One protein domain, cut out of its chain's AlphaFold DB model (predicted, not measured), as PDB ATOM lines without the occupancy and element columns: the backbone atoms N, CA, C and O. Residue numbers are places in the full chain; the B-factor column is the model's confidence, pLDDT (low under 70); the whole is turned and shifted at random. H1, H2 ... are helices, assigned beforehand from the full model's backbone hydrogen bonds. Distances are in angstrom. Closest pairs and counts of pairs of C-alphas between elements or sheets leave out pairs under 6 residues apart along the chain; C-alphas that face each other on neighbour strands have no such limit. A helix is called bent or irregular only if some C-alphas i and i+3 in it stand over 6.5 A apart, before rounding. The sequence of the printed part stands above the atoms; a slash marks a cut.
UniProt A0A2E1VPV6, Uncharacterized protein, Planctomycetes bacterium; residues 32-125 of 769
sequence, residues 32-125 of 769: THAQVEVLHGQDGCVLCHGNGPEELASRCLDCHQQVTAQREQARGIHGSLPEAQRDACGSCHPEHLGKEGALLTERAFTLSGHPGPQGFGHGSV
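This is residues 32 to 125 of the 769 residues of an uncharacterized protein of Planctomycetes bacterium (UniProt A0A2E1VPV6). Short helices joined by few contacts make two sides of the domain: H1, H2 and H3 step along its longest axis on one side with H4 packed on H3, while the loop of residues 93 to 105 and H7 make the other side, and H6 lies in the middle between H2 and H7. Residues 40 to 45 stick out at one end, and the tail of residues 112 to 125 reaches the other end. The printed part has 94 residues, with seven named helices in the order H1 to H7 and no named strand; it is all helix by class, although under half of the residues, 45 of 94, are in named elements. The whole is compact, with a radius of gyration of the C-alphas of 14.1 A, and spans 42 by 29 by 19 A.

Begin at C-alpha 32 and pass residues 32 to 43, which hold no named element. Find C-alpha 44 at (298.369, 243.208, 325.707); there H1 begins, residues 44 to 49, 9.0 A long. H2 follows, residues 53 to 63, at 17.2 A; it is irregular, with C-alphas 54 and 57 lying 7.1 A apart. H3, residues 65 to 73, begins at C-alpha 65, (296.873, 262.418, 329.349), and is 12.1 A long. Then come H4, residues 76 to 80, H5, residues 83 to 86, and H6, residues 89 to 92. H7, residues 106 to 111, runs 8.7 A and ends at C-alpha 111, (281.748, 262.684, 313.929).

Look first at His 49 and Leu 56, the closest C-alphas of H1 and H2, 4.8 A apart; these helices touch and run opposite ways at a steep tilt of 68 degrees, only just short of about perpendicular. H2 and H3 are close but not clearly touching, with the C-alphas of Leu 61 and Thr 68 at 6.0 A, and stand about perpendicular at 74 degrees. H3 touches H4, closest at the C-alphas of Arg 71 and Gly 79, 4.1 A. H4 and H5 are close but not clearly touching, with the C-alphas of His 78 and Arg 86 closest at 6.7 A, and H5 and H6 meet only through their link. H6 touches H7 at the C-alphas of Cys 92 and Ala 108, 4.2 A. H1 and H7 are among the pairs that are apart. Every O i to N i+4 pair is within hydrogen-bond range in H3, H4 and H7, against 1 of 2 in H1 and 4 of 7 in H2; H5 and H6 are too short for such a pair.

The two C-alphas farthest apart are those of Gln 42 and Gly 123, 43.1 A. The printed part has no cut; the link from H6 to H7, 13 residues, is long. Mean pLDDT of the printed part is 83.7, and residues 42 and 124 are under 70.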
ATOM      1  N   THR A  32     301.115 253.272 315.118       84.00
ATOM      2  CA  THR A  32     301.432 254.079 316.310       84.00
ATOM      3  C   THR A  32     301.314 253.310 317.623       84.00
ATOM      4  O   THR A  32     302.064 253.592 318.552       84.00
ATOM      5  N   HIS A  33     300.405 252.338 317.724       88.06
ATOM      6  CA  HIS A  33     300.299 251.475 318.905       88.06
ATOM      7  C   HIS A  33     301.125 250.196 318.746       88.06
ATOM      8  O   HIS A  33     301.677 249.690 319.715       88.06
ATOM      9  N   ALA A  34     301.318 249.709 317.518       85.19
ATOM     10  CA  ALA A  34     302.160 248.554 317.227       85.19
ATOM     11  C   ALA A  34     303.656 248.791 317.504       85.19
ATOM     12  O   ALA A  34     304.403 247.821 317.562       85.19
ATOM     13  N   GLN A  35     304.120 250.031 317.672       83.50
ATOM     14  CA  GLN A  35     305.484 250.311 318.149       83.50
ATOM     15  C   GLN A  35     305.623 250.209 319.677       83.50
ATOM     16  O   GLN A  35     306.736 250.152 320.187       83.50
ATOM     17  N   VAL A  36     304.508 250.195 320.412       85.94
ATOM     18  CA  VAL A  36     304.509 250.139 321.872       85.94
ATOM     19  C   VAL A  36     304.634 248.677 322.297       85.94
ATOM     20  O   VAL A  36     303.668 247.920 322.246       85.94
ATOM     21  N   GLU A  37     305.835 248.274 322.712       83.19
ATOM     22  CA  GLU A  37     306.162 246.869 323.010       83.19
ATOM     23  C   GLU A  37     305.247 246.240 324.073       83.19
ATOM     24  O   GLU A  37     304.896 245.067 323.963       83.19
ATOM     25  N   VAL A  38     304.795 247.017 325.068       84.25
ATOM     26  CA  VAL A  38     303.913 246.509 326.138       84.25
ATOM     27  C   VAL A  38     302.530 246.076 325.626       84.25
ATOM     28  O   VAL A  38     301.845 245.308 326.293       84.25
ATOM     29  N   LEU A  39     302.128 246.510 324.425       84.19
ATOM     30  CA  LEU A  39     300.850 246.138 323.808       84.19
ATOM     31  C   LEU A  39     300.933 244.854 322.960       84.19
ATOM     32  O   LEU A  39     299.935 244.444 322.366       84.19
ATOM     33  N   HIS A  40     302.102 244.207 322.855       82.25
ATOM     34  CA  HIS A  40     302.270 243.000 322.037       82.25
ATOM     35  C   HIS A  40     301.870 241.722 322.786       82.25
ATOM     36  O   HIS A  40     302.153 241.552 323.967       82.25
ATOM     37  N   GLY A  41     301.284 240.762 322.062       75.06
ATOM     38  CA  GLY A  41     300.898 239.454 322.607       75.06
ATOM     39  C   GLY A  41     299.485 239.416 323.201       75.06
ATOM     40  O   GLY A  41     298.769 240.412 323.202       75.06
ATOM     41  N   GLN A  42     299.058 238.237 323.669       69.38
ATOM     42  CA  GLN A  42     297.683 238.016 324.151       69.38
ATOM     43  C   GLN A  42     297.360 238.805 325.429       69.38
ATOM     44  O   GLN A  42     296.230 239.256 325.598       69.38
ATOM     45  N   ASP A  43     298.357 239.030 326.288       76.69
ATOM     46  CA  ASP A  43     298.190 239.800 327.526       76.69
ATOM     47  C   ASP A  43     298.003 241.306 327.255       76.69
ATOM     48  O   ASP A  43     297.353 242.004 328.034       76.69
ATOM     49  N   GLY A  44     298.501 241.806 326.114       80.62
ATOM     50  CA  GLY A  44     298.369 243.208 325.707       80.62
ATOM     51  C   GLY A  44     296.922 243.634 325.439       80.62
ATOM     52  O   GLY A  44     296.572 244.794 325.645       80.62
ATOM     53  N   CYS A  45     296.040 242.699 325.068       82.75
ATOM     54  CA  CYS A  45     294.625 242.990 324.820       82.75
ATOM     55  C   CYS A  45     293.914 243.551 326.063       82.75
ATOM     56  O   CYS A  45     293.064 244.436 325.943       82.75
ATOM     57  N   VAL A  46     294.277 243.070 327.257       84.50
ATOM     58  CA  VAL A  46     293.663 243.485 328.531       84.50
ATOM     59  C   VAL A  46     294.074 244.910 328.915       84.50
ATOM     60  O   VAL A  46     293.316 245.598 329.594       84.50
ATOM     61  N   LEU A  47     295.226 245.398 328.440       86.19
ATOM     62  CA  LEU A  47     295.673 246.769 328.713       86.19
ATOM     63  C   LEU A  47     294.762 247.812 328.064       86.19
ATOM     64  O   LEU A  47     294.547 248.865 328.652       86.19
ATOM     65  N   CYS A  48     294.193 247.502 326.898       85.44
ATOM     66  CA  CYS A  48     293.239 248.380 326.223       85.44
ATOM     67  C   CYS A  48     291.792 248.064 326.621       85.44
ATOM     68  O   CYS A  48     291.023 248.975 326.893       85.44
ATOM     69  N   HIS A  49     291.400 246.789 326.681       86.25
ATOM     70  CA  HIS A  49     289.996 246.406 326.883       86.25
ATOM     71  C   HIS A  49     289.581 246.204 328.343       86.25
ATOM     72  O   HIS A  49     288.389 246.057 328.611       86.25
ATOM     73  N   GLY A  50     290.521 246.173 329.290       84.06
ATOM     74  CA  GLY A  50     290.220 245.862 330.685       84.06
ATOM     75  C   GLY A  50     289.438 244.549 330.826       84.06
ATOM     76  O   GLY A  50     289.705 243.572 330.125       84.06
ATOM     77  N   ASN A  51     288.440 244.539 331.712       80.12
ATOM     78  CA  ASN A  51     287.544 243.390 331.917       80.12
ATOM     79  C   ASN A  51     286.286 243.411 331.025       80.12
ATOM     80  O   ASN A  51     285.426 242.537 331.157       80.12
ATOM     81  N   GLY A  52     286.143 244.403 330.143       79.69
ATOM     82  CA  GLY A  52     284.954 244.579 329.315       79.69
ATOM     83  C   GLY A  52     284.902 245.944 328.618       79.69
ATOM     84  O   GLY A  52     285.659 246.850 328.959       79.69
ATOM     85  N   PRO A  53     283.979 246.132 327.658       75.62
ATOM     86  CA  PRO A  53     283.934 247.324 326.803       75.62
ATOM     87  C   PRO A  53     283.724 248.645 327.562       75.62
ATOM     88  O   PRO A  53     284.089 249.694 327.044       75.62
ATOM     89  N   GLU A  54     283.176 248.603 328.780       80.50
ATOM     90  CA  GLU A  54     282.953 249.781 329.631       80.50
ATOM     91  C   GLU A  54     284.262 250.397 330.159       80.50
ATOM     92  O   GLU A  54     284.317 251.599 330.403       80.50
ATOM     93  N   GLU A  55     285.338 249.610 330.297       86.38
ATOM     94  CA  GLU A  55     286.646 250.113 330.744       86.38
ATOM     95  C   GLU A  55     287.493 250.679 329.589       86.38
ATOM     96  O   GLU A  55     288.478 251.368 329.832       86.38
ATOM     97  N   LEU A  56     287.125 250.439 328.325       86.75
ATOM     98  CA  LEU A  56     287.961 250.778 327.165       86.75
ATOM     99  C   LEU A  56     288.332 252.273 327.103       86.75
ATOM    100  O   LEU A  56     289.466 252.625 326.778       86.75
ATOM    101  N   ALA A  57     287.390 253.155 327.443       87.44
ATOM    102  CA  ALA A  57     287.607 254.599 327.420       87.44
ATOM    103  C   ALA A  57     288.643 255.049 328.459       87.44
ATOM    104  O   ALA A  57     289.553 255.810 328.130       87.44
ATOM    105  N   SER A  58     288.542 254.562 329.700       88.06
ATOM    106  CA  SER A  58     289.478 254.929 330.767       88.06
ATOM    107  C   SER A  58     290.878 254.383 330.495       88.06
ATOM    108  O   SER A  58     291.850 255.115 330.654       88.06
ATOM    109  N   ARG A  59     290.984 253.160 329.959       90.81
ATOM    110  CA  ARG A  59     292.269 252.565 329.553       90.81
ATOM    111  C   ARG A  59     292.997 253.370 328.479       90.81
ATOM    112  O   ARG A  59     294.213 253.507 328.546       90.81
ATOM    113  N   CYS A  60     292.275 253.946 327.515       89.50
ATOM    114  CA  CYS A  60     292.891 254.840 326.527       89.50
ATOM    115  C   CYS A  60     293.467 256.103 327.195       89.50
ATOM    116  O   CYS A  60     294.556 256.563 326.854       89.50
ATOM    117  N   LEU A  61     292.747 256.672 328.162       90.50
ATOM    118  CA  LEU A  61     293.114 257.930 328.818       90.50
ATOM    119  C   LEU A  61     294.273 257.793 329.811       90.50
ATOM    120  O   LEU A  61     294.967 258.783 330.045       90.50
ATOM    121  N   ASP A  62     294.526 256.588 330.335       89.44
ATOM    122  CA  ASP A  62     295.689 256.304 331.189       89.44
ATOM    123  C   ASP A  62     297.009 256.667 330.476       89.44
ATOM    124  O   ASP A  62     297.930 257.213 331.093       89.44
ATOM    125  N   CYS A  63     297.086 256.432 329.159       87.31
ATOM    126  CA  CYS A  63     298.232 256.814 328.330       87.31
ATOM    127  C   CYS A  63     298.051 258.176 327.630       87.31
ATOM    128  O   CYS A  63     299.024 258.910 327.457       87.31
ATOM    129  N   HIS A  64     296.829 258.567 327.254       89.62
ATOM    130  CA  HIS A  64     296.556 259.807 326.511       89.62
ATOM    131  C   HIS A  64     296.209 261.014 327.409       89.62
ATOM    132  O   HIS A  64     295.184 261.672 327.230       89.62
ATOM    133  N   GLN A  65     297.105 261.369 328.336       88.00
ATOM    134  CA  GLN A  65     296.873 262.418 329.349       88.00
ATOM    135  C   GLN A  65     296.557 263.816 328.776       88.00
ATOM    136  O   GLN A  65     295.784 264.564 329.369       88.00
ATOM    137  N   GLN A  66     297.101 264.182 327.607       85.12
ATOM    138  CA  GLN A  66     296.772 265.459 326.945       85.12
ATOM    139  C   GLN A  66     295.302 265.517 326.495       85.12
ATOM    140  O   GLN A  66     294.671 266.574 326.554       85.12
ATOM    141  N   VAL A  67     294.737 264.375 326.086       87.94
ATOM    142  CA  VAL A  67     293.312 264.255 325.746       87.94
ATOM    143  C   VAL A  67     292.469 264.311 327.018       87.94
ATOM    144  O   VAL A  67     291.451 265.001 327.034       87.94
ATOM    145  N   THR A  68     292.923 263.679 328.106       89.81
ATOM    146  CA  THR A  68     292.305 263.812 329.436       89.81
ATOM    147  C   THR A  68     292.203 265.280 329.850       89.81
ATOM    148  O   THR A  68     291.108 265.752 330.156       89.81
ATOM    149  N   ALA A  69     293.292 266.044 329.727       87.12
ATOM    150  CA  ALA A  69     293.307 267.471 330.046       87.12
ATOM    151  C   ALA A  69     292.321 268.288 329.190       87.12
ATOM    152  O   ALA A  69     291.612 269.140 329.721       87.12
ATOM    153  N   GLN A  70     292.222 268.020 327.882       86.81
ATOM    154  CA  GLN A  70     291.232 268.675 327.014       86.81
ATOM    155  C   GLN A  70     289.790 268.379 327.433       86.81
ATOM    156  O   GLN A  70     288.959 269.290 327.487       86.81
ATOM    157  N   ARG A  71     289.498 267.114 327.758       87.94
ATOM    158  CA  ARG A  71     288.173 266.682 328.214       87.94
ATOM    159  C   ARG A  71     287.774 267.353 329.528       87.94
ATOM    160  O   ARG A  71     286.632 267.794 329.644       87.94
ATOM    161  N   GLU A  72     288.695 267.431 330.487       88.94
ATOM    162  CA  GLU A  72     288.468 268.032 331.809       88.94
ATOM    163  C   GLU A  72     288.354 269.558 331.750       88.94
ATOM    164  O   GLU A  72     287.508 270.142 332.422       88.94
ATOM    165  N   GLN A  73     289.168 270.213 330.918       85.81
ATOM    166  CA  GLN A  73     289.156 271.673 330.760       85.81
ATOM    167  C   GLN A  73     288.057 272.167 329.809       85.81
ATOM    168  O   GLN A  73     287.921 273.377 329.632       85.81
ATOM    169  N   ALA A  74     287.307 271.255 329.179       83.81
ATOM    170  CA  ALA A  74     286.351 271.551 328.112       83.81
ATOM    171  C   ALA A  74     286.970 272.402 326.982       83.81
ATOM    172  O   ALA A  74     286.343 273.316 326.449       83.81
ATOM    173  N   ARG A  75     288.230 272.113 326.629       79.56
ATOM    174  CA  ARG A  75     288.996 272.827 325.596       79.56
ATOM    175  C   ARG A  75     289.322 271.918 324.421       79.56
ATOM    176  O   ARG A  75     289.561 270.726 324.596       79.56
ATOM    177  N   GLY A  76     289.400 272.506 323.230       81.06
ATOM    178  CA  GLY A  76     289.654 271.770 321.994       81.06
ATOM    179  C   GLY A  76     288.501 270.836 321.613       81.06
ATOM    180  O   GLY A  76     287.475 270.782 322.291       81.06
ATOM    181  N   ILE A  77     288.696 270.064 320.542       85.25
ATOM    182  CA  ILE A  77     287.661 269.174 319.994       85.25
ATOM    183  C   ILE A  77     287.201 268.153 321.046       85.25
ATOM    184  O   ILE A  77     286.010 267.965 321.258       85.25
ATOM    185  N   HIS A  78     288.122 267.517 321.776       89.19
ATOM    186  CA  HIS A  78     287.741 266.505 322.771       89.19
ATOM    187  C   HIS A  78     286.963 267.089 323.957       89.19
ATOM    188  O   HIS A  78     286.167 266.382 324.572       89.19
ATOM    189  N   GLY A  79     287.185 268.364 324.288       86.00
ATOM    190  CA  GLY A  79     286.436 269.079 325.314       86.00
ATOM    191  C   GLY A  79     285.036 269.502 324.867       86.00
ATOM    192  O   GLY A  79     284.131 269.526 325.698       86.00
ATOM    193  N   SER A  80     284.850 269.790 323.574       84.81
ATOM    194  CA  SER A  80     283.582 270.270 323.007       84.81
ATOM    195  C   SER A  80     282.592 269.159 322.632       84.81
ATOM    196  O   SER A  80     281.416 269.442 322.404       84.81
ATOM    197  N   LEU A  81     283.032 267.898 322.565       86.94
ATOM    198  CA  LEU A  81     282.180 266.758 322.207       86.94
ATOM    199  C   LEU A  81     281.141 266.408 323.301       86.94
ATOM    200  O   LEU A  81     281.448 266.485 324.496       86.94
ATOM    201  N   PRO A  82     279.939 265.916 322.928       86.06
ATOM    202  CA  PRO A  82     278.966 265.378 323.882       86.06
ATOM    203  C   PRO A  82     279.539 264.214 324.703       86.06
ATOM    204  O   PRO A  82     280.278 263.382 324.180       86.06
ATOM    205  N   GLU A  83     279.160 264.104 325.979       80.94
ATOM    206  CA  GLU A  83     279.668 263.078 326.911       80.94
ATOM    207  C   GLU A  83     279.584 261.649 326.353       80.94
ATOM    208  O   GLU A  83     280.597 260.956 326.304       80.94
ATOM    209  N   ALA A  84     278.430 261.264 325.796       80.38
ATOM    210  CA  ALA A  84     278.222 259.939 325.204       80.38
ATOM    211  C   ALA A  84     279.184 259.613 324.044       80.38
ATOM    212  O   ALA A  84     279.463 258.447 323.777       80.38
ATOM    213  N   GLN A  85     279.689 260.632 323.346       85.25
ATOM    214  CA  GLN A  85     280.636 260.475 322.247       85.25
ATOM    215  C   GLN A  85     282.092 260.532 322.726       85.25
ATOM    216  O   GLN A  85     282.943 259.844 322.163       85.25
ATOM    217  N   ARG A  86     282.379 261.297 323.792       83.75
ATOM    218  CA  ARG A  86     283.719 261.403 324.398       83.75
ATOM    219  C   ARG A  86     284.227 260.074 324.946       83.75
ATOM    220  O   ARG A  86     285.427 259.824 324.878       83.75
ATOM    221  N   ASP A  87     283.331 259.227 325.444       84.69
ATOM    222  CA  ASP A  87     283.688 257.897 325.952       84.69
ATOM    223  C   ASP A  87     283.728 256.820 324.856       84.69
ATOM    224  O   ASP A  87     284.280 255.740 325.049       84.69
ATOM    225  N   ALA A  88     283.232 257.114 323.653       86.75
ATOM    226  CA  ALA A  88     283.245 256.195 322.522       86.75
ATOM    227  C   ALA A  88     284.490 256.388 321.632       86.75
ATOM    228  O   ALA A  88     284.359 256.524 320.411       86.75
ATOM    229  N   CYS A  89     285.700 256.393 322.214       87.44
ATOM    230  CA  CYS A  89     286.951 256.730 321.509       87.44
ATOM    231  C   CYS A  89     287.136 255.940 320.203       87.44
ATOM    232  O   CYS A  89     287.426 256.535 319.168       87.44
ATOM    233  N   GLY A  90     286.867 254.628 320.218       86.12
ATOM    234  CA  GLY A  90     287.001 253.750 319.048       86.12
ATOM    235  C   GLY A  90     286.060 254.066 317.876       86.12
ATOM    236  O   GLY A  90     286.303 253.625 316.757       86.12
ATOM    237  N   SER A  91     284.989 254.839 318.097       86.75
ATOM    238  CA  SER A  91     284.060 255.237 317.029       86.75
ATOM    239  C   SER A  91     284.640 256.314 316.105       86.75
ATOM    240  O   SER A  91     284.344 256.314 314.903       86.75
ATOM    241  N   CYS A  92     285.476 257.190 316.673       87.12
ATOM    242  CA  CYS A  92     286.248 258.216 315.973       87.12
ATOM    243  C   CYS A  92     287.661 257.718 315.636       87.12
ATOM    244  O   CYS A  92     288.154 257.990 314.543       87.12
ATOM    245  N   HIS A  93     288.275 256.953 316.542       90.44
ATOM    246  CA  HIS A  93     289.629 256.408 316.436       90.44
ATOM    247  C   HIS A  93     289.626 254.878 316.351       90.44
ATOM    248  O   HIS A  93     289.964 254.208 317.329       90.44
ATOM    249  N   PRO A  94     289.206 254.304 315.211       86.25
ATOM    250  CA  PRO A  94     289.128 252.859 315.061       86.25
ATOM    251  C   PRO A  94     290.519 252.218 315.125       86.25
ATOM    252  O   PRO A  94     291.420 252.562 314.363       86.25
ATOM    253  N   GLU A  95     290.658 251.248 316.023       86.62
ATOM    254  CA  GLU A  95     291.843 250.408 316.182       86.62
ATOM    255  C   GLU A  95     291.598 249.021 315.549       86.62
ATOM    256  O   GLU A  95     290.474 248.676 315.189       86.62
ATOM    257  N   HIS A  96     292.656 248.226 315.408       88.38
ATOM    258  CA  HIS A  96     292.727 246.912 314.770       88.38
ATOM    259  C   HIS A  96     292.649 246.908 313.235       88.38
ATOM    260  O   HIS A  96     292.437 245.869 312.607       88.38
ATOM    261  N   LEU A  97     292.900 248.061 312.612       83.44
ATOM    262  CA  LEU A  97     292.899 248.230 311.153       83.44
ATOM    263  C   LEU A  97     294.223 247.826 310.471       83.44
ATOM    264  O   LEU A  97     294.356 247.916 309.253       83.44
ATOM    265  N   GLY A  98     295.209 247.361 311.236       82.00
ATOM    266  CA  GLY A  98     296.546 247.023 310.760       82.00
ATOM    267  C   GLY A  98     297.449 248.238 310.558       82.00
ATOM    268  O   GLY A  98     297.037 249.386 310.689       82.00
ATOM    269  N   LYS A  99     298.719 247.982 310.217       78.19
ATOM    270  CA  LYS A  99     299.769 249.016 310.107       78.19
ATOM    271  C   LYS A  99     299.473 250.115 309.078       78.19
ATOM    272  O   LYS A  99     300.067 251.181 309.170       78.19
ATOM    273  N   GLU A 100     298.597 249.848 308.114       78.56
ATOM    274  CA  GLU A 100     298.184 250.806 307.081       78.56
ATOM    275  C   GLU A 100     296.950 251.628 307.497       78.56
ATOM    276  O   GLU A 100     296.633 252.629 306.859       78.56
ATOM    277  N   GLY A 101     296.259 251.235 308.571       79.00
ATOM    278  CA  GLY A 101     295.109 251.955 309.100       79.00
ATOM    279  C   GLY A 101     295.523 253.186 309.904       79.00
ATOM    280  O   GLY A 101     296.303 253.091 310.854       79.00
ATOM    281  N   ALA A 102     294.973 254.347 309.548       78.25
ATOM    282  CA  ALA A 102     295.137 255.573 310.320       78.25
ATOM    283  C   ALA A 102     294.158 255.601 311.504       78.25
ATOM    284  O   ALA A 102     292.960 255.391 311.328       78.25
ATOM    285  N   LEU A 103     294.658 255.929 312.700       81.75
ATOM    286  CA  LEU A 103     293.814 256.142 313.884       81.75
ATOM    287  C   LEU A 103     292.966 257.414 313.771       81.75
ATOM    288  O   LEU A 103     291.894 257.502 314.356       81.75
ATOM    289  N   LEU A 104     293.428 258.418 313.026       84.50
ATOM    290  CA  LEU A 104     292.650 259.613 312.715       84.50
ATOM    291  C   LEU A 104     292.172 259.508 311.267       84.50
ATOM    292  O   LEU A 104     292.968 259.605 310.339       84.50
ATOM    293  N   THR A 105     290.875 259.283 311.089       82.38
ATOM    294  CA  THR A 105     290.238 259.124 309.774       82.38
ATOM    295  C   THR A 105     289.298 260.293 309.489       82.38
ATOM    296  O   THR A 105     288.903 261.007 310.409       82.38
ATOM    297  N   GLU A 106     288.859 260.468 308.240       83.62
ATOM    298  CA  GLU A 106     287.818 261.457 307.886       83.62
ATOM    299  C   GLU A 106     286.542 261.303 308.728       83.62
ATOM    300  O   GLU A 106     285.858 262.279 309.049       83.62
ATOM    301  N   ARG A 107     286.251 260.067 309.152       84.44
ATOM    302  CA  ARG A 107     285.142 259.759 310.052       84.44
ATOM    303  C   ARG A 107     285.291 260.459 311.402       84.44
ATOM    304  O   ARG A 107     284.283 260.913 311.928       84.44
ATOM    305  N   ALA A 108     286.504 260.577 311.945       87.19
ATOM    306  CA  ALA A 108     286.745 261.284 313.202       87.19
ATOM    307  C   ALA A 108     286.310 262.752 313.096       87.19
ATOM    308  O   ALA A 108     285.551 263.229 313.937       87.19
ATOM    309  N   PHE A 109     286.705 263.422 312.007       86.00
ATOM    310  CA  PHE A 109     286.319 264.806 311.721       86.00
ATOM    311  C   PHE A 109     284.803 264.942 311.549       86.00
ATOM    312  O   PHE A 109     284.181 265.770 312.218       86.00
ATOM    313  N   THR A 110     284.199 264.055 310.750       85.31
ATOM    314  CA  THR A 110     282.745 264.033 310.499       85.31
ATOM    315  C   THR A 110     281.953 263.864 311.788       85.31
ATOM    316  O   THR A 110     280.993 264.591 312.040       85.31
ATOM    317  N   LEU A 111     282.375 262.928 312.637       85.44
ATOM    318  CA  LEU A 111     281.748 262.684 313.929       85.44
ATOM    319  C   LEU A 111     281.928 263.868 314.884       85.44
ATOM    320  O   LEU A 111     281.034 264.127 315.682       85.44
ATOM    321  N   SER A 112     283.023 264.620 314.779       82.50
ATOM    322  CA  SER A 112     283.223 265.861 315.539       82.50
ATOM    323  C   SER A 112     282.503 267.094 314.977       82.50
ATOM    324  O   SER A 112     282.686 268.186 315.500       82.50
ATOM    325  N   GLY A 113     281.661 266.937 313.949       83.00
ATOM    326  CA  GLY A 113     280.880 268.034 313.367       83.00
ATOM    327  C   GLY A 113     281.582 268.790 312.236       83.00
ATOM    328  O   GLY A 113     281.079 269.822 311.802       83.00
ATOM    329  N   HIS A 114     282.703 268.271 311.726       84.12
ATOM    330  CA  HIS A 114     283.469 268.877 310.637       84.12
ATOM    331  C   HIS A 114     283.397 268.013 309.369       84.12
ATOM    332  O   HIS A 114     283.580 266.805 309.456       84.12
ATOM    333  N   PRO A 115     283.190 268.581 308.170       80.44
ATOM    334  CA  PRO A 115     282.968 267.800 306.944       80.44
ATOM    335  C   PRO A 115     284.185 266.983 306.466       80.44
ATOM    336  O   PRO A 115     284.056 266.173 305.554       80.44
ATOM    337  N   GLY A 116     285.355 267.176 307.077       82.88
ATOM    338  CA  GLY A 116     286.594 266.447 306.813       82.88
ATOM    339  C   GLY A 116     287.810 267.252 307.290       82.88
ATOM    340  O   GLY A 116     287.628 268.368 307.782       82.88
ATOM    341  N   PRO A 117     289.042 266.739 307.118       78.38
ATOM    342  CA  PRO A 117     290.263 267.446 307.516       78.38
ATOM    343  C   PRO A 117     290.407 268.825 306.853       78.38
ATOM    344  O   PRO A 117     290.728 269.796 307.523       78.38
ATOM    345  N   GLN A 118     290.089 268.931 305.557       77.50
ATOM    346  CA  GLN A 118     290.152 270.195 304.803       77.50
ATOM    347  C   GLN A 118     289.025 271.178 305.153       77.50
ATOM    348  O   GLN A 118     289.116 272.358 304.849       77.50
ATOM    349  N   GLY A 119     287.944 270.695 305.768       76.44
ATOM    350  CA  GLY A 119     286.829 271.527 306.221       76.44
ATOM    351  C   GLY A 119     286.868 271.818 307.719       76.44
ATOM    352  O   GLY A 119     285.856 272.225 308.293       76.44
ATOM    353  N   PHE A 120     287.999 271.544 308.372       82.19
ATOM    354  CA  PHE A 120     288.201 271.868 309.772       82.19
ATOM    355  C   PHE A 120     288.453 273.373 309.928       82.19
ATOM    356  O   PHE A 120     289.516 273.881 309.577       82.19
ATOM    357  N   GLY A 121     287.461 274.092 310.450       76.62
ATOM    358  CA  GLY A 121     287.596 275.505 310.794       76.62
ATOM    359  C   GLY A 121     288.199 275.675 312.186       76.62
ATOM    360  O   GLY A 121     287.760 275.019 313.130       76.62
ATOM    361  N   HIS A 122     289.155 276.594 312.339       81.94
ATOM    362  CA  HIS A 122     289.795 276.826 313.635       81.94
ATOM    363  C   HIS A 122     288.896 277.563 314.643       81.94
ATOM    364  O   HIS A 122     289.187 277.539 315.828       81.94
ATOM    365  N   GLY A 123     287.729 278.086 314.238       73.00
ATOM    366  CA  GLY A 123     286.758 278.699 315.157       73.00
ATOM    367  C   GLY A 123     286.149 277.751 316.208       73.00
ATOM    368  O   GLY A 123     285.564 278.210 317.186       73.00
ATOM    369  N   SER A 124     286.280 276.426 316.051       68.00
ATOM    370  CA  SER A 124     285.909 275.445 317.091       68.00
ATOM    371  C   SER A 124     287.001 275.224 318.145       68.00
ATOM    372  O   SER A 124     286.800 274.487 319.111       68.00
ATOM    373  N   VAL A 125     288.171 275.833 317.958       74.38
ATOM    374  CA  VAL A 125     289.281 275.874 318.910       74.38
ATOM    375  C   VAL A 125     289.600 277.348 319.218       74.38
ATOM    376  O   VAL A 125     289.154 278.232 318.496       74.38
TER     377      VAL A 125